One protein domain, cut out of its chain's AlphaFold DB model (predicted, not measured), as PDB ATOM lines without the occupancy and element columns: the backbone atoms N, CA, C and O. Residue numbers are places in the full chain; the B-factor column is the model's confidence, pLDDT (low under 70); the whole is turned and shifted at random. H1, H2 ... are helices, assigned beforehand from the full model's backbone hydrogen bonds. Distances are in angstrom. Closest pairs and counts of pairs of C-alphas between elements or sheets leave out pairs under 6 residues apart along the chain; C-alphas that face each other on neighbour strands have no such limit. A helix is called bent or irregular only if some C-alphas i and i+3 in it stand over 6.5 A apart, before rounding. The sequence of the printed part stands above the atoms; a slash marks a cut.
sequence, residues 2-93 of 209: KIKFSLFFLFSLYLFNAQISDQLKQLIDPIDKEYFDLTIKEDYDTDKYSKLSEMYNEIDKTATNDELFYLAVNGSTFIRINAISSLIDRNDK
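Overview. This is residues 2 to 93 of the 209 residues of an uncharacterized protein of Chryseobacterium sp. AG363 (UniProt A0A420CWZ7). Two helical hairpins, H2 with H3 and H4 with H5, make a compact body in which H5 packs slantwise on H2 and H3, and H4 packs on H5. From this body residues 2 to 16, of which 6 to 15 belong to H1, stick out as a long arm that touches no other helix. The printed part has 92 residues with five named helices, H1 to H5 in order along the chain, and no named strand; the class is all helix. The whole is loose, with a radius of gyration of the C-alphas of 16.7 A, and spans 62 by 29 by 20 A, the arm making much of the length.

Along the chain. H1, residues 6 to 15, begins with C-alpha 6 at (178.827, 117.155, 140.441) and is 15.0 A long from first to last C-alpha. H2, residues 22 to 40, is the longest helix by residues and measures 26.9 A; it has a kink of 25 degrees near residue 30 and is only just irregular, with C-alphas 27 and 30 6.51 A apart. H3, residues 46 to 62, begins at C-alpha 46 (198.785, 126.848, 189.838) and is 25.0 A long. H4, residues 65 to 74, measures 14.0 A. H5, residues 77 to 89, measures 18.4 A and ends at C-alpha 89 (206.868, 119.585, 168.862).

Arrangement. H5 is the hub, touching H2, H3 and H4. H4 and H5 form a hairpin at a shallow tilt of 31 degrees, opposite ways; their closest C-alphas, of Ala 72 and Arg 80, are 4.1 A apart. H5 touches H3 at a steep tilt of 52 degrees, the same way; the closest C-alphas are those of Asp 60 and Ser 86, 6.5 A apart, and H3 touches H5 with residues 56 to 60 alone. H5 touches H2 at a steep tilt of 54 degrees, opposite ways, with residues 78 to 79 of H5 and 28 to 35 of H2 alone; the closest C-alphas are those of Tyr 35 and Phe 78, 7.2 A apart. H2 and H3 form a hairpin at a shallow tilt of 19 degrees, opposite ways, with the C-alphas of Ile 31 and Leu 52 closest at 6.1 A. H2 and H4 are apart, and H3 and H4 are only just apart, closest 8.1 A. Every O i to N i+4 pair is within hydrogen-bond range in H4 and H5; the counts are 4 of 6 in H1, 13 of 15 in H2 and 11 of 13 in H3.

Size, cuts and confidence. The C-alphas farthest apart are those of Lys 2 and Thr 46, at 61.9 A. Residues 39 to 47 also stand free; without the free stretches the body spans 32 by 23 by 19 A. The printed part has no cut, and no link is long: H1 to H2 is short, the others tight. The mean pLDDT of the printed part is 83.9, with residues 2 to 18 and 42 to 44 under 70.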
ATOM      1  N   LYS A   2     174.348 118.944 132.380       47.44
ATOM      2  CA  LYS A   2     174.210 118.166 133.641       47.44
ATOM      3  C   LYS A   2     175.537 117.905 134.384       47.44
ATOM      4  O   LYS A   2     175.536 117.262 135.420       47.44
ATOM      5  N   ILE A   3     176.659 118.430 133.882       53.84
ATOM      6  CA  ILE A   3     178.013 118.117 134.388       53.84
ATOM      7  C   ILE A   3     178.548 119.195 135.358       53.84
ATOM      8  O   ILE A   3     179.539 118.984 136.044       53.84
ATOM      9  N   LYS A   4     177.872 120.345 135.493       51.72
ATOM     10  CA  LYS A   4     178.361 121.457 136.332       51.72
ATOM     11  C   LYS A   4     178.020 121.346 137.829       51.72
ATOM     12  O   LYS A   4     178.627 122.059 138.616       51.72
ATOM     13  N   PHE A   5     177.106 120.457 138.232       50.16
ATOM     14  CA  PHE A   5     176.713 120.306 139.643       50.16
ATOM     15  C   PHE A   5     177.497 119.225 140.407       50.16
ATOM     16  O   PHE A   5     177.631 119.341 141.621       50.16
ATOM     17  N   SER A   6     178.072 118.213 139.739       51.41
ATOM     18  CA  SER A   6     178.827 117.155 140.441       51.41
ATOM     19  C   SER A   6     180.181 117.640 140.968       51.41
ATOM     20  O   SER A   6     180.600 117.231 142.046       51.41
ATOM     21  N   LEU A   7     180.832 118.568 140.258       52.56
ATOM     22  CA  LEU A   7     182.087 119.191 140.696       52.56
ATOM     23  C   LEU A   7     181.905 120.076 141.937       52.56
ATOM     24  O   LEU A   7     182.795 120.126 142.778       52.56
ATOM     25  N   PHE A   8     180.740 120.715 142.090       49.44
ATOM     26  CA  PHE A   8     180.426 121.521 143.273       49.44
ATOM     27  C   PHE A   8     180.178 120.641 144.511       49.44
ATOM     28  O   PHE A   8     180.596 120.990 145.612       49.44
ATOM     29  N   PHE A   9     179.579 119.459 144.322       49.22
ATOM     30  CA  PHE A   9     179.348 118.488 145.397       49.22
ATOM     31  C   PHE A   9     180.644 117.792 145.850       49.22
ATOM     32  O   PHE A   9     180.868 117.591 147.044       49.22
ATOM     33  N   LEU A  10     181.549 117.498 144.909       48.50
ATOM     34  CA  LEU A  10     182.893 117.004 145.226       48.50
ATOM     35  C   LEU A  10     183.704 118.043 146.016       48.50
ATOM     36  O   LEU A  10     184.388 117.669 146.961       48.50
ATOM     37  N   PHE A  11     183.566 119.339 145.708       48.06
ATOM     38  CA  PHE A  11     184.225 120.407 146.470       48.06
ATOM     39  C   PHE A  11     183.666 120.571 147.891       48.06
ATOM     40  O   PHE A  11     184.434 120.831 148.814       48.06
ATOM     41  N   SER A  12     182.359 120.365 148.100       47.97
ATOM     42  CA  SER A  12     181.791 120.390 149.455       47.97
ATOM     43  C   SER A  12     182.301 119.246 150.333       47.97
ATOM     44  O   SER A  12     182.534 119.465 151.515       47.97
ATOM     45  N   LEU A  13     182.565 118.062 149.769       47.16
ATOM     46  CA  LEU A  13     183.075 116.913 150.530       47.16
ATOM     47  C   LEU A  13     184.507 117.116 151.055       47.16
ATOM     48  O   LEU A  13     184.855 116.546 152.085       47.16
ATOM     49  N   TYR A  14     185.316 117.973 150.420       47.44
ATOM     50  CA  TYR A  14     186.636 118.349 150.946       47.44
ATOM     51  C   TYR A  14     186.569 119.347 152.111       47.44
ATOM     52  O   TYR A  14     187.529 119.454 152.869       47.44
ATOM     53  N   LEU A  15     185.445 120.052 152.291       43.53
ATOM     54  CA  LEU A  15     185.235 120.976 153.413       43.53
ATOM     55  C   LEU A  15     184.647 120.286 154.658       43.53
ATOM     56  O   LEU A  15     184.656 120.878 155.733       43.53
ATOM     57  N   PHE A  16     184.176 119.038 154.541       42.34
ATOM     58  CA  PHE A  16     183.572 118.279 155.646       42.34
ATOM     59  C   PHE A  16     184.570 117.496 156.525       42.34
ATOM     60  O   PHE A  16     184.148 116.883 157.499       42.34
ATOM     61  N   ASN A  17     185.879 117.535 156.249       40.94
ATOM     62  CA  ASN A  17     186.865 116.669 156.924       40.94
ATOM     63  C   ASN A  17     187.814 117.364 157.916       40.94
ATOM     64  O   ASN A  17     188.890 116.851 158.191       40.94
ATOM     65  N   ALA A  18     187.410 118.480 158.520       54.97
ATOM     66  CA  ALA A  18     188.042 118.946 159.762       54.97
ATOM     67  C   ALA A  18     187.085 118.809 160.956       54.97
ATOM     68  O   ALA A  18     187.044 119.658 161.843       54.97
ATOM     69  N   GLN A  19     186.256 117.761 160.960       70.06
ATOM     70  CA  GLN A  19     185.438 117.443 162.121       70.06
ATOM     71  C   GLN A  19     186.327 116.782 163.173       70.06
ATOM     72  O   GLN A  19     186.847 115.691 162.951       70.06
ATOM     73  N   ILE A  20     186.485 117.444 164.322       87.25
ATOM     74  CA  ILE A  20     187.112 116.840 165.499       87.25
ATOM     75  C   ILE A  20     186.372 115.540 165.842       87.25
ATOM     76  O   ILE A  20     185.133 115.532 165.876       87.25
ATOM     77  N   SER A  21     187.113 114.464 166.111       90.75
ATOM     78  CA  SER A  21     186.528 113.192 166.537       90.75
ATOM     79  C   SER A  21     185.705 113.341 167.821       90.75
ATOM     80  O   SER A  21     186.002 114.162 168.691       90.75
ATOM     81  N   ASP A  22     184.650 112.537 167.975       91.88
ATOM     82  CA  ASP A  22     183.796 112.620 169.167       91.88
ATOM     83  C   ASP A  22     184.556 112.258 170.449       91.88
ATOM     84  O   ASP A  22     184.306 112.849 171.498       91.88
ATOM     85  N   GLN A  23     185.543 111.364 170.346       92.44
ATOM     86  CA  GLN A  23     186.485 111.087 171.429       92.44
ATOM     87  C   GLN A  23     187.236 112.356 171.847       92.44
ATOM     88  O   GLN A  23     187.298 112.672 173.032       92.44
ATOM     89  N   LEU A  24     187.776 113.112 170.888       94.12
ATOM     90  CA  LEU A  24     188.541 114.312 171.204       94.12
ATOM     91  C   LEU A  24     187.650 115.434 171.756       94.12
ATOM     92  O   LEU A  24     188.066 116.132 172.675       94.12
ATOM     93  N   LYS A  25     186.399 115.559 171.291       93.94
ATOM     94  CA  LYS A  25     185.415 116.482 171.893       93.94
ATOM     95  C   LYS A  25     185.181 116.179 173.374       93.94
ATOM     96  O   LYS A  25     185.212 117.093 174.190       93.94
ATOM     97  N   GLN A  26     185.013 114.903 173.730       94.75
ATOM     98  CA  GLN A  26     184.825 114.490 175.127       94.75
ATOM     99  C   GLN A  26     186.031 114.829 176.014       94.75
ATOM    100  O   GLN A  26     185.847 115.087 177.203       94.75
ATOM    101  N   LEU A  27     187.244 114.854 175.451       96.06
ATOM    102  CA  LEU A  27     188.454 115.278 176.161       96.06
ATOM    103  C   LEU A  27     188.550 116.806 176.305       96.06
ATOM    104  O   LEU A  27     189.016 117.291 177.333       96.06
ATOM    105  N   ILE A  28     188.101 117.564 175.301       95.81
ATOM    106  CA  ILE A  28     188.162 119.035 175.292       95.81
ATOM    107  C   ILE A  28     187.129 119.651 176.240       95.81
ATOM    108  O   ILE A  28     187.466 120.553 177.003       95.81
ATOM    109  N   ASP A  29     185.891 119.153 176.230       94.50
ATOM    110  CA  ASP A  29     184.778 119.701 177.015       94.50
ATOM    111  C   ASP A  29     185.102 119.975 178.500       94.50
ATOM    112  O   ASP A  29     184.773 121.061 178.992       94.50
ATOM    113  N   PRO A  30     185.711 119.045 179.265       95.69
ATOM    114  CA  PRO A  30     186.044 119.309 180.662       95.69
ATOM    115  C   PRO A  30     187.188 120.326 180.820       95.69
ATOM    116  O   PRO A  30     187.174 121.078 181.792       95.69
ATOM    117  N   ILE A  31     188.136 120.395 179.874       95.81
ATOM    118  CA  ILE A  31     189.212 121.402 179.873       95.81
ATOM    119  C   ILE A  31     188.618 122.788 179.653       95.81
ATOM    120  O   ILE A  31     188.930 123.708 180.401       95.81
ATOM    121  N   ASP A  32     187.735 122.936 178.665       94.00
ATOM    122  CA  ASP A  32     187.127 124.227 178.349       94.00
ATOM    123  C   ASP A  32     186.265 124.743 179.504       94.00
ATOM    124  O   ASP A  32     186.331 125.929 179.823       94.00
ATOM    125  N   LYS A  33     185.516 123.866 180.184       92.44
ATOM    126  CA  LYS A  33     184.737 124.238 181.378       92.44
ATOM    127  C   LYS A  33     185.630 124.725 182.518       92.44
ATOM    128  O   LYS A  33     185.380 125.791 183.068       92.44
ATOM    129  N   GLU A  34     186.668 123.964 182.859       92.06
ATOM    130  CA  GLU A  34     187.593 124.321 183.943       92.06
ATOM    131  C   GLU A  34     188.392 125.591 183.601       92.06
ATOM    132  O   GLU A  34     188.517 126.492 184.432       92.06
ATOM    133  N   TYR A  35     188.879 125.717 182.363       91.19
ATOM    134  CA  TYR A  35     189.594 126.908 181.908       91.19
ATOM    135  C   TYR A  35     188.696 128.149 181.923       91.19
ATOM    136  O   TYR A  35     189.120 129.198 182.405       91.19
ATOM    137  N   PHE A  36     187.450 128.029 181.456       89.38
ATOM    138  CA  PHE A  36     186.479 129.118 181.495       89.38
ATOM    139  C   PHE A  36     186.236 129.606 182.929       89.38
ATOM    140  O   PHE A  36     186.319 130.810 183.191       89.38
ATOM    141  N   ASP A  37     186.036 128.670 183.859       87.12
ATOM    142  CA  ASP A  37     185.871 128.937 185.287       87.12
ATOM    143  C   ASP A  37     187.059 129.707 185.887       87.12
ATOM    144  O   ASP A  37     186.850 130.650 186.653       87.12
ATOM    145  N   LEU A  38     188.293 129.341 185.523       84.31
ATOM    146  CA  LEU A  38     189.507 130.055 185.937       84.31
ATOM    147  C   LEU A  38     189.539 131.488 185.409       84.31
ATOM    148  O   LEU A  38     189.808 132.421 186.167       84.31
ATOM    149  N   THR A  39     189.247 131.677 184.118       81.94
ATOM    150  CA  THR A  39     189.248 133.014 183.508       81.94
ATOM    151  C   THR A  39     188.191 133.935 184.103       81.94
ATOM    152  O   THR A  39     188.495 135.099 184.342       81.94
ATOM    153  N   ILE A  40     186.979 133.441 184.387       79.38
ATOM    154  CA  ILE A  40     185.922 134.263 185.002       79.38
ATOM    155  C   ILE A  40     186.284 134.675 186.425       79.38
ATOM    156  O   ILE A  40     186.010 135.802 186.829       79.38
ATOM    157  N   LYS A  41     186.875 133.766 187.201       77.38
ATOM    158  CA  LYS A  41     187.231 134.034 188.599       77.38
ATOM    159  C   LYS A  41     188.490 134.902 188.728       77.38
ATOM    160  O   LYS A  41     188.863 135.235 189.848       77.38
ATOM    161  N   GLU A  42     189.142 135.242 187.607       67.62
ATOM    162  CA  GLU A  42     190.469 135.879 187.535       67.62
ATOM    163  C   GLU A  42     191.515 135.198 188.439       67.62
ATOM    164  O   GLU A  42     192.494 135.807 188.904       67.62
ATOM    165  N   ASP A  43     191.298 133.908 188.687       68.06
ATOM    166  CA  ASP A  43     192.037 133.118 189.653       68.06
ATOM    167  C   ASP A  43     193.286 132.556 188.976       68.06
ATOM    168  O   ASP A  43     193.220 131.926 187.915       68.06
ATOM    169  N   TYR A  44     194.447 132.822 189.572       69.19
ATOM    170  CA  TYR A  44     195.686 132.179 189.152       69.19
ATOM    171  C   TYR A  44     195.990 131.061 190.137       69.19
ATOM    172  O   TYR A  44     196.719 131.244 191.111       69.19
ATOM    173  N   ASP A  45     195.388 129.911 189.859       77.62
ATOM    174  CA  ASP A  45     195.520 128.696 190.649       77.62
ATOM    175  C   ASP A  45     196.475 127.733 189.933       77.62
ATOM    176  O   ASP A  45     196.124 127.094 188.935       77.62
ATOM    177  N   THR A  46     197.718 127.674 190.419       77.44
ATOM    178  CA  THR A  46     198.785 126.848 189.838       77.44
ATOM    179  C   THR A  46     198.385 125.375 189.745       77.44
ATOM    180  O   THR A  46     198.695 124.731 188.741       77.44
ATOM    181  N   ASP A  47     197.658 124.853 190.734       84.69
ATOM    182  CA  ASP A  47     197.267 123.442 190.779       84.69
ATOM    183  C   ASP A  47     196.223 123.144 189.699       84.69
ATOM    184  O   ASP A  47     196.322 122.144 188.981       84.69
ATOM    185  N   LYS A  48     195.263 124.053 189.493       85.44
ATOM    186  CA  LYS A  48     194.284 123.923 188.402       85.44
ATOM    187  C   LYS A  48     194.927 124.059 187.024       85.44
ATOM    188  O   LYS A  48     194.588 123.287 186.130       85.44
ATOM    189  N   TYR A  49     195.880 124.973 186.833       85.44
ATOM    190  CA  TYR A  49     196.626 125.058 185.568       85.44
ATOM    191  C   TYR A  49     197.498 123.814 185.316       85.44
ATOM    192  O   TYR A  49     197.612 123.375 184.166       85.44
ATOM    193  N   SER A  50     198.063 123.206 186.366       88.00
ATOM    194  CA  SER A  50     198.752 121.912 186.266       88.00
ATOM    195  C   SER A  50     197.786 120.816 185.818       88.00
ATOM    196  O   SER A  50     198.054 120.121 184.840       88.00
ATOM    197  N   LYS A  51     196.605 120.736 186.439       92.31
ATOM    198  CA  LYS A  51     195.548 119.790 186.064       92.31
ATOM    199  C   LYS A  51     195.087 119.971 184.614       92.31
ATOM    200  O   LYS A  51     194.936 118.986 183.899       92.31
ATOM    201  N   LEU A  52     194.903 121.209 184.147       93.31
ATOM    202  CA  LEU A  52     194.580 121.479 182.739       93.31
ATOM    203  C   LEU A  52     195.670 120.952 181.797       93.31
ATOM    204  O   LEU A  52     195.360 120.403 180.741       93.31
ATOM    205  N   SER A  53     196.939 121.102 182.182       91.75
ATOM    206  CA  SER A  53     198.079 120.603 181.402       91.75
ATOM    207  C   SER A  53     198.106 119.072 181.369       91.75
ATOM    208  O   SER A  53     198.290 118.483 180.308       91.75
ATOM    209  N   GLU A  54     197.837 118.415 182.499       94.12
ATOM    210  CA  GLU A  54     197.699 116.956 182.571       94.12
ATOM    211  C   GLU A  54     196.554 116.441 181.693       94.12
ATOM    212  O   GLU A  54     196.742 115.491 180.937       94.12
ATOM    213  N   MET A  55     195.390 117.097 181.734       95.94
ATOM    214  CA  MET A  55     194.250 116.754 180.876       95.94
ATOM    215  C   MET A  55     194.583 116.947 179.392       95.94
ATOM    216  O   MET A  55     194.188 116.133 178.555       95.94
ATOM    217  N   TYR A  56     195.339 117.996 179.057       97.56
ATOM    218  CA  TYR A  56     195.769 118.244 177.686       97.56
ATOM    219  C   TYR A  56     196.718 117.161 177.154       97.56
ATOM    220  O   TYR A  56     196.668 116.850 175.966       97.56
ATOM    221  N   ASN A  57     197.541 116.533 177.998       96.19
ATOM    222  CA  ASN A  57     198.448 115.469 177.547       96.19
ATOM    223  C   ASN A  57     197.703 114.309 176.863       96.19
ATOM    224  O   ASN A  57     198.243 113.688 175.951       96.19
ATOM    225  N   GLU A  58     196.461 114.026 177.260       96.00
ATOM    226  CA  GLU A  58     195.639 113.002 176.604       96.00
ATOM    227  C   GLU A  58     195.122 113.456 175.230       96.00
ATOM    228  O   GLU A  58     195.059 112.651 174.296       96.00
ATOM    229  N   ILE A  59     194.829 114.752 175.065       96.75
ATOM    230  CA  ILE A  59     194.552 115.359 173.753       96.75
ATOM    231  C   ILE A  59     195.785 115.237 172.866       96.75
ATOM    232  O   ILE A  59     195.657 114.782 171.734       96.75
ATOM    233  N   ASP A  60     196.970 115.593 173.368       96.75
ATOM    234  CA  ASP A  60     198.206 115.498 172.593       96.75
ATOM    235  C   ASP A  60     198.457 114.051 172.142       96.75
ATOM    236  O   ASP A  60     198.623 113.788 170.959       96.75
ATOM    237  N   LYS A  61     198.351 113.058 173.024       95.44
ATOM    238  CA  LYS A  61     198.550 111.653 172.621       95.44
ATOM    239  C   LYS A  61     197.548 111.153 171.573       95.44
ATOM    240  O   LYS A  61     197.899 110.291 170.770       95.44
ATOM    241  N   THR A  62     196.312 111.655 171.594       94.94
ATOM    242  CA  THR A  62     195.204 111.110 170.790       94.94
ATOM    243  C   THR A  62     195.000 111.853 169.470       94.94
ATOM    244  O   THR A  62     194.652 111.238 168.464       94.94
ATOM    245  N   ALA A  63     195.193 113.173 169.457       96.75
ATOM    246  CA  ALA A  63     194.840 114.019 168.327       96.75
ATOM    247  C   ALA A  63     195.781 113.821 167.134       96.75
ATOM    248  O   ALA A  63     197.011 113.821 167.259       96.75
ATOM    249  N   THR A  64     195.199 113.759 165.941       96.81
ATOM    250  CA  THR A  64     195.946 113.880 164.686       96.81
ATOM    251  C   THR A  64     196.463 115.308 164.493       96.81
ATOM    252  O   THR A  64     195.950 116.262 165.081       96.81
ATOM    253  N   ASN A  65     197.457 115.501 163.620       97.38
ATOM    254  CA  ASN A  65     197.920 116.858 163.319       97.38
ATOM    255  C   ASN A  65     196.822 117.722 162.666       97.38
ATOM    256  O   ASN A  65     196.834 118.937 162.829       97.38
ATOM    257  N   ASP A  66     195.875 117.118 161.942       96.38
ATOM    258  CA  ASP A  66     194.747 117.835 161.336       96.38
ATOM    259  C   ASP A  66     193.774 118.346 162.400       96.38
ATOM    260  O   ASP A  66     193.365 119.509 162.364       96.38
ATOM    261  N   GLU A  67     193.469 117.515 163.398       96.75
ATOM    262  CA  GLU A  67     192.669 117.921 164.554       96.75
ATOM    263  C   GLU A  67     193.393 118.983 165.382       96.75
ATOM    264  O   GLU A  67     192.790 119.994 165.732       96.75
ATOM    265  N   LEU A  68     194.695 118.824 165.637       97.75
ATOM    266  CA  LEU A  68     195.481 119.855 166.315       97.75
ATOM    267  C   LEU A  68     195.504 121.169 165.535       97.75
ATOM    268  O   LEU A  68     195.381 122.231 166.138       97.75
ATOM    269  N   PHE A  69     195.624 121.129 164.207       97.38
ATOM    270  CA  PHE A  69     195.568 122.334 163.383       97.38
ATOM    271  C   PHE A  69     194.195 123.005 163.482       97.38
ATOM    272  O   PHE A  69     194.114 124.221 163.661       97.38
ATOM    273  N   TYR A  70     193.112 122.227 163.443       95.88
ATOM    274  CA  TYR A  70     191.767 122.752 163.666       95.88
ATOM    275  C   TYR A  70     191.634 123.395 165.056       95.88
ATOM    276  O   TYR A  70     191.121 124.511 165.170       95.88
ATOM    277  N   LEU A  71     192.122 122.730 166.107       96.56
ATOM    278  CA  LEU A  71     192.088 123.223 167.488       96.56
ATOM    279  C   LEU A  71     192.936 124.482 167.676       96.56
ATOM    280  O   LEU A  71     192.497 125.423 168.337       96.56
ATOM    281  N   ALA A  72     194.098 124.548 167.028       97.50
ATOM    282  CA  ALA A  72     194.966 125.718 167.007       97.50
ATOM    283  C   ALA A  72     194.282 126.954 166.405       97.50
ATOM    284  O   ALA A  72     194.678 128.071 166.731       97.50
ATOM    285  N   VAL A  73     193.250 126.783 165.568       95.56
ATOM    286  CA  VAL A  73     192.478 127.876 164.948       95.56
ATOM    287  C   VAL A  73     191.142 128.136 165.650       95.56
ATOM    288  O   VAL A  73     190.690 129.282 165.658       95.56
ATOM    289  N   ASN A  74     190.507 127.119 166.239       93.81
ATOM    290  CA  ASN A  74     189.107 127.199 166.682       93.81
ATOM    291  C   ASN A  74     188.878 126.951 168.181       93.81
ATOM    292  O   ASN A  74     187.805 127.293 168.667       93.81
ATOM    293  N   GLY A  75     189.844 126.397 168.920       93.62
ATOM    294  CA  GLY A  75     189.671 126.062 170.339       93.62
ATOM    295  C   GLY A  75     189.563 127.278 171.268       93.62
ATOM    296  O   GLY A  75     189.660 128.429 170.832       93.62
ATOM    297  N   SER A  76     189.417 127.035 172.572       93.88
ATOM    298  CA  SER A  76     189.655 128.065 173.593       93.88
ATOM    299  C   SER A  76     191.120 128.529 173.584       93.88
ATOM    300  O   SER A  76     191.985 127.877 172.998       93.88
ATOM    301  N   THR A  77     191.438 129.656 174.225       93.44
ATOM    302  CA  THR A  77     192.820 130.172 174.286       93.44
ATOM    303  C   THR A  77     193.803 129.122 174.808       93.44
ATOM    304  O   THR A  77     194.864 128.934 174.211       93.44
ATOM    305  N   PHE A  78     193.433 128.387 175.862       93.94
ATOM    306  CA  PHE A  78     194.250 127.298 176.396       93.94
ATOM    307  C   PHE A  78     194.468 126.186 175.360       93.94
ATOM    308  O   PHE A  78     195.608 125.794 175.103       93.94
ATOM    309  N   ILE A  79     193.398 125.721 174.711       97.00
ATOM    310  CA  ILE A  79     193.476 124.676 173.682       97.00
ATOM    311  C   ILE A  79     194.316 125.131 172.482       97.00
ATOM    312  O   ILE A  79     195.150 124.367 172.005       97.00
ATOM    313  N   ARG A  80     194.159 126.380 172.020       97.44
ATOM    314  CA  ARG A  80     194.929 126.936 170.895       97.44
ATOM    315  C   ARG A  80     196.425 126.928 171.176       97.44
ATOM    316  O   ARG A  80     197.192 126.437 170.353       97.44
ATOM    317  N   ILE A  81     196.837 127.463 172.330       96.06
ATOM    318  CA  ILE A  81     198.256 127.586 172.704       96.06
ATOM    319  C   ILE A  81     198.909 126.210 172.786       96.06
ATOM    320  O   ILE A  81     200.020 126.017 172.286       96.06
ATOM    321  N   ASN A  82     198.222 125.255 173.410       97.44
ATOM    322  CA  ASN A  82     198.765 123.917 173.574       97.44
ATOM    323  C   ASN A  82     198.763 123.140 172.249       97.44
ATOM    324  O   ASN A  82     199.780 122.538 171.923       97.44
ATOM    325  N   ALA A  83     197.730 123.276 171.408       98.19
ATOM    326  CA  ALA A  83     197.709 122.664 170.074       98.19
ATOM    327  C   ALA A  83     198.800 123.219 169.151       98.19
ATOM    328  O   ALA A  83     199.442 122.462 168.423       98.19
ATOM    329  N   ILE A  84     199.069 124.525 169.229       98.44
ATOM    330  CA  ILE A  84     200.232 125.144 168.582       98.44
ATOM    331  C   ILE A  84     201.528 124.501 169.083       98.44
ATOM    332  O   ILE A  84     202.381 124.155 168.268       98.44
ATOM    333  N   SER A  85     201.680 124.320 170.400       97.81
ATOM    334  CA  SER A  85     202.867 123.680 170.980       97.81
ATOM    335  C   SER A  85     203.057 122.263 170.447       97.81
ATOM    336  O   SER A  85     204.122 121.963 169.919       97.81
ATOM    337  N   SER A  86     202.007 121.442 170.472       98.06
ATOM    338  CA  SER A  86     202.030 120.079 169.943       98.06
ATOM    339  C   SER A  86     202.413 120.026 168.465       98.06
ATOM    340  O   SER A  86     203.220 119.193 168.065       98.06
ATOM    341  N   LEU A  87     201.899 120.938 167.633       98.19
ATOM    342  CA  LEU A  87     202.284 121.010 166.217       98.19
ATOM    343  C   LEU A  87     203.755 121.401 166.031       98.19
ATOM    344  O   LEU A  87     204.419 120.857 165.150       98.19
ATOM    345  N   ILE A  88     204.274 122.312 166.860       97.50
ATOM    346  CA  ILE A  88     205.700 122.677 166.874       97.50
ATOM    347  C   ILE A  88     206.546 121.467 167.282       97.50
ATOM    348  O   ILE A  88     207.545 121.178 166.623       97.50
ATOM    349  N   ASP A  89     206.153 120.756 168.339       95.31
ATOM    350  CA  ASP A  89     206.868 119.585 168.862       95.31
ATOM    351  C   ASP A  89     206.885 118.430 167.850       95.31
ATOM    352  O   ASP A  89     207.895 117.744 167.705       95.31
ATOM    353  N   ARG A  90     205.816 118.290 167.060       95.50
ATOM    354  CA  ARG A  90     205.716 117.343 165.935       95.50
ATOM    355  C   ARG A  90     206.344 117.843 164.635       95.50
ATOM    356  O   ARG A  90     206.292 117.131 163.633       95.50
ATOM    357  N   ASN A  91     206.910 119.050 164.632       95.88
ATOM    358  CA  ASN A  91     207.490 119.699 163.458       95.88
ATOM    359  C   ASN A  91     206.523 119.745 162.250       95.88
ATOM    360  O   ASN A  91     206.910 119.506 161.103       95.88
ATOM    361  N   ASP A  92     205.241 120.033 162.496       97.25
ATOM    362  CA  ASP A  92     204.246 120.162 161.430       97.25
ATOM    363  C   ASP A  92     204.464 121.467 160.643       97.25
ATOM    364  O   ASP A  92     204.448 122.575 161.188       97.25
ATOM    365  N   LYS A  93     204.638 121.342 159.324       96.12
ATOM    366  CA  LYS A  93     204.964 122.467 158.430       96.12
ATOM    367  C   LYS A  93     203.877 123.541 158.380       96.12
ATOM    368  O   LYS A  93     204.175 124.692 158.052       96.12
TER     369      LYS A  93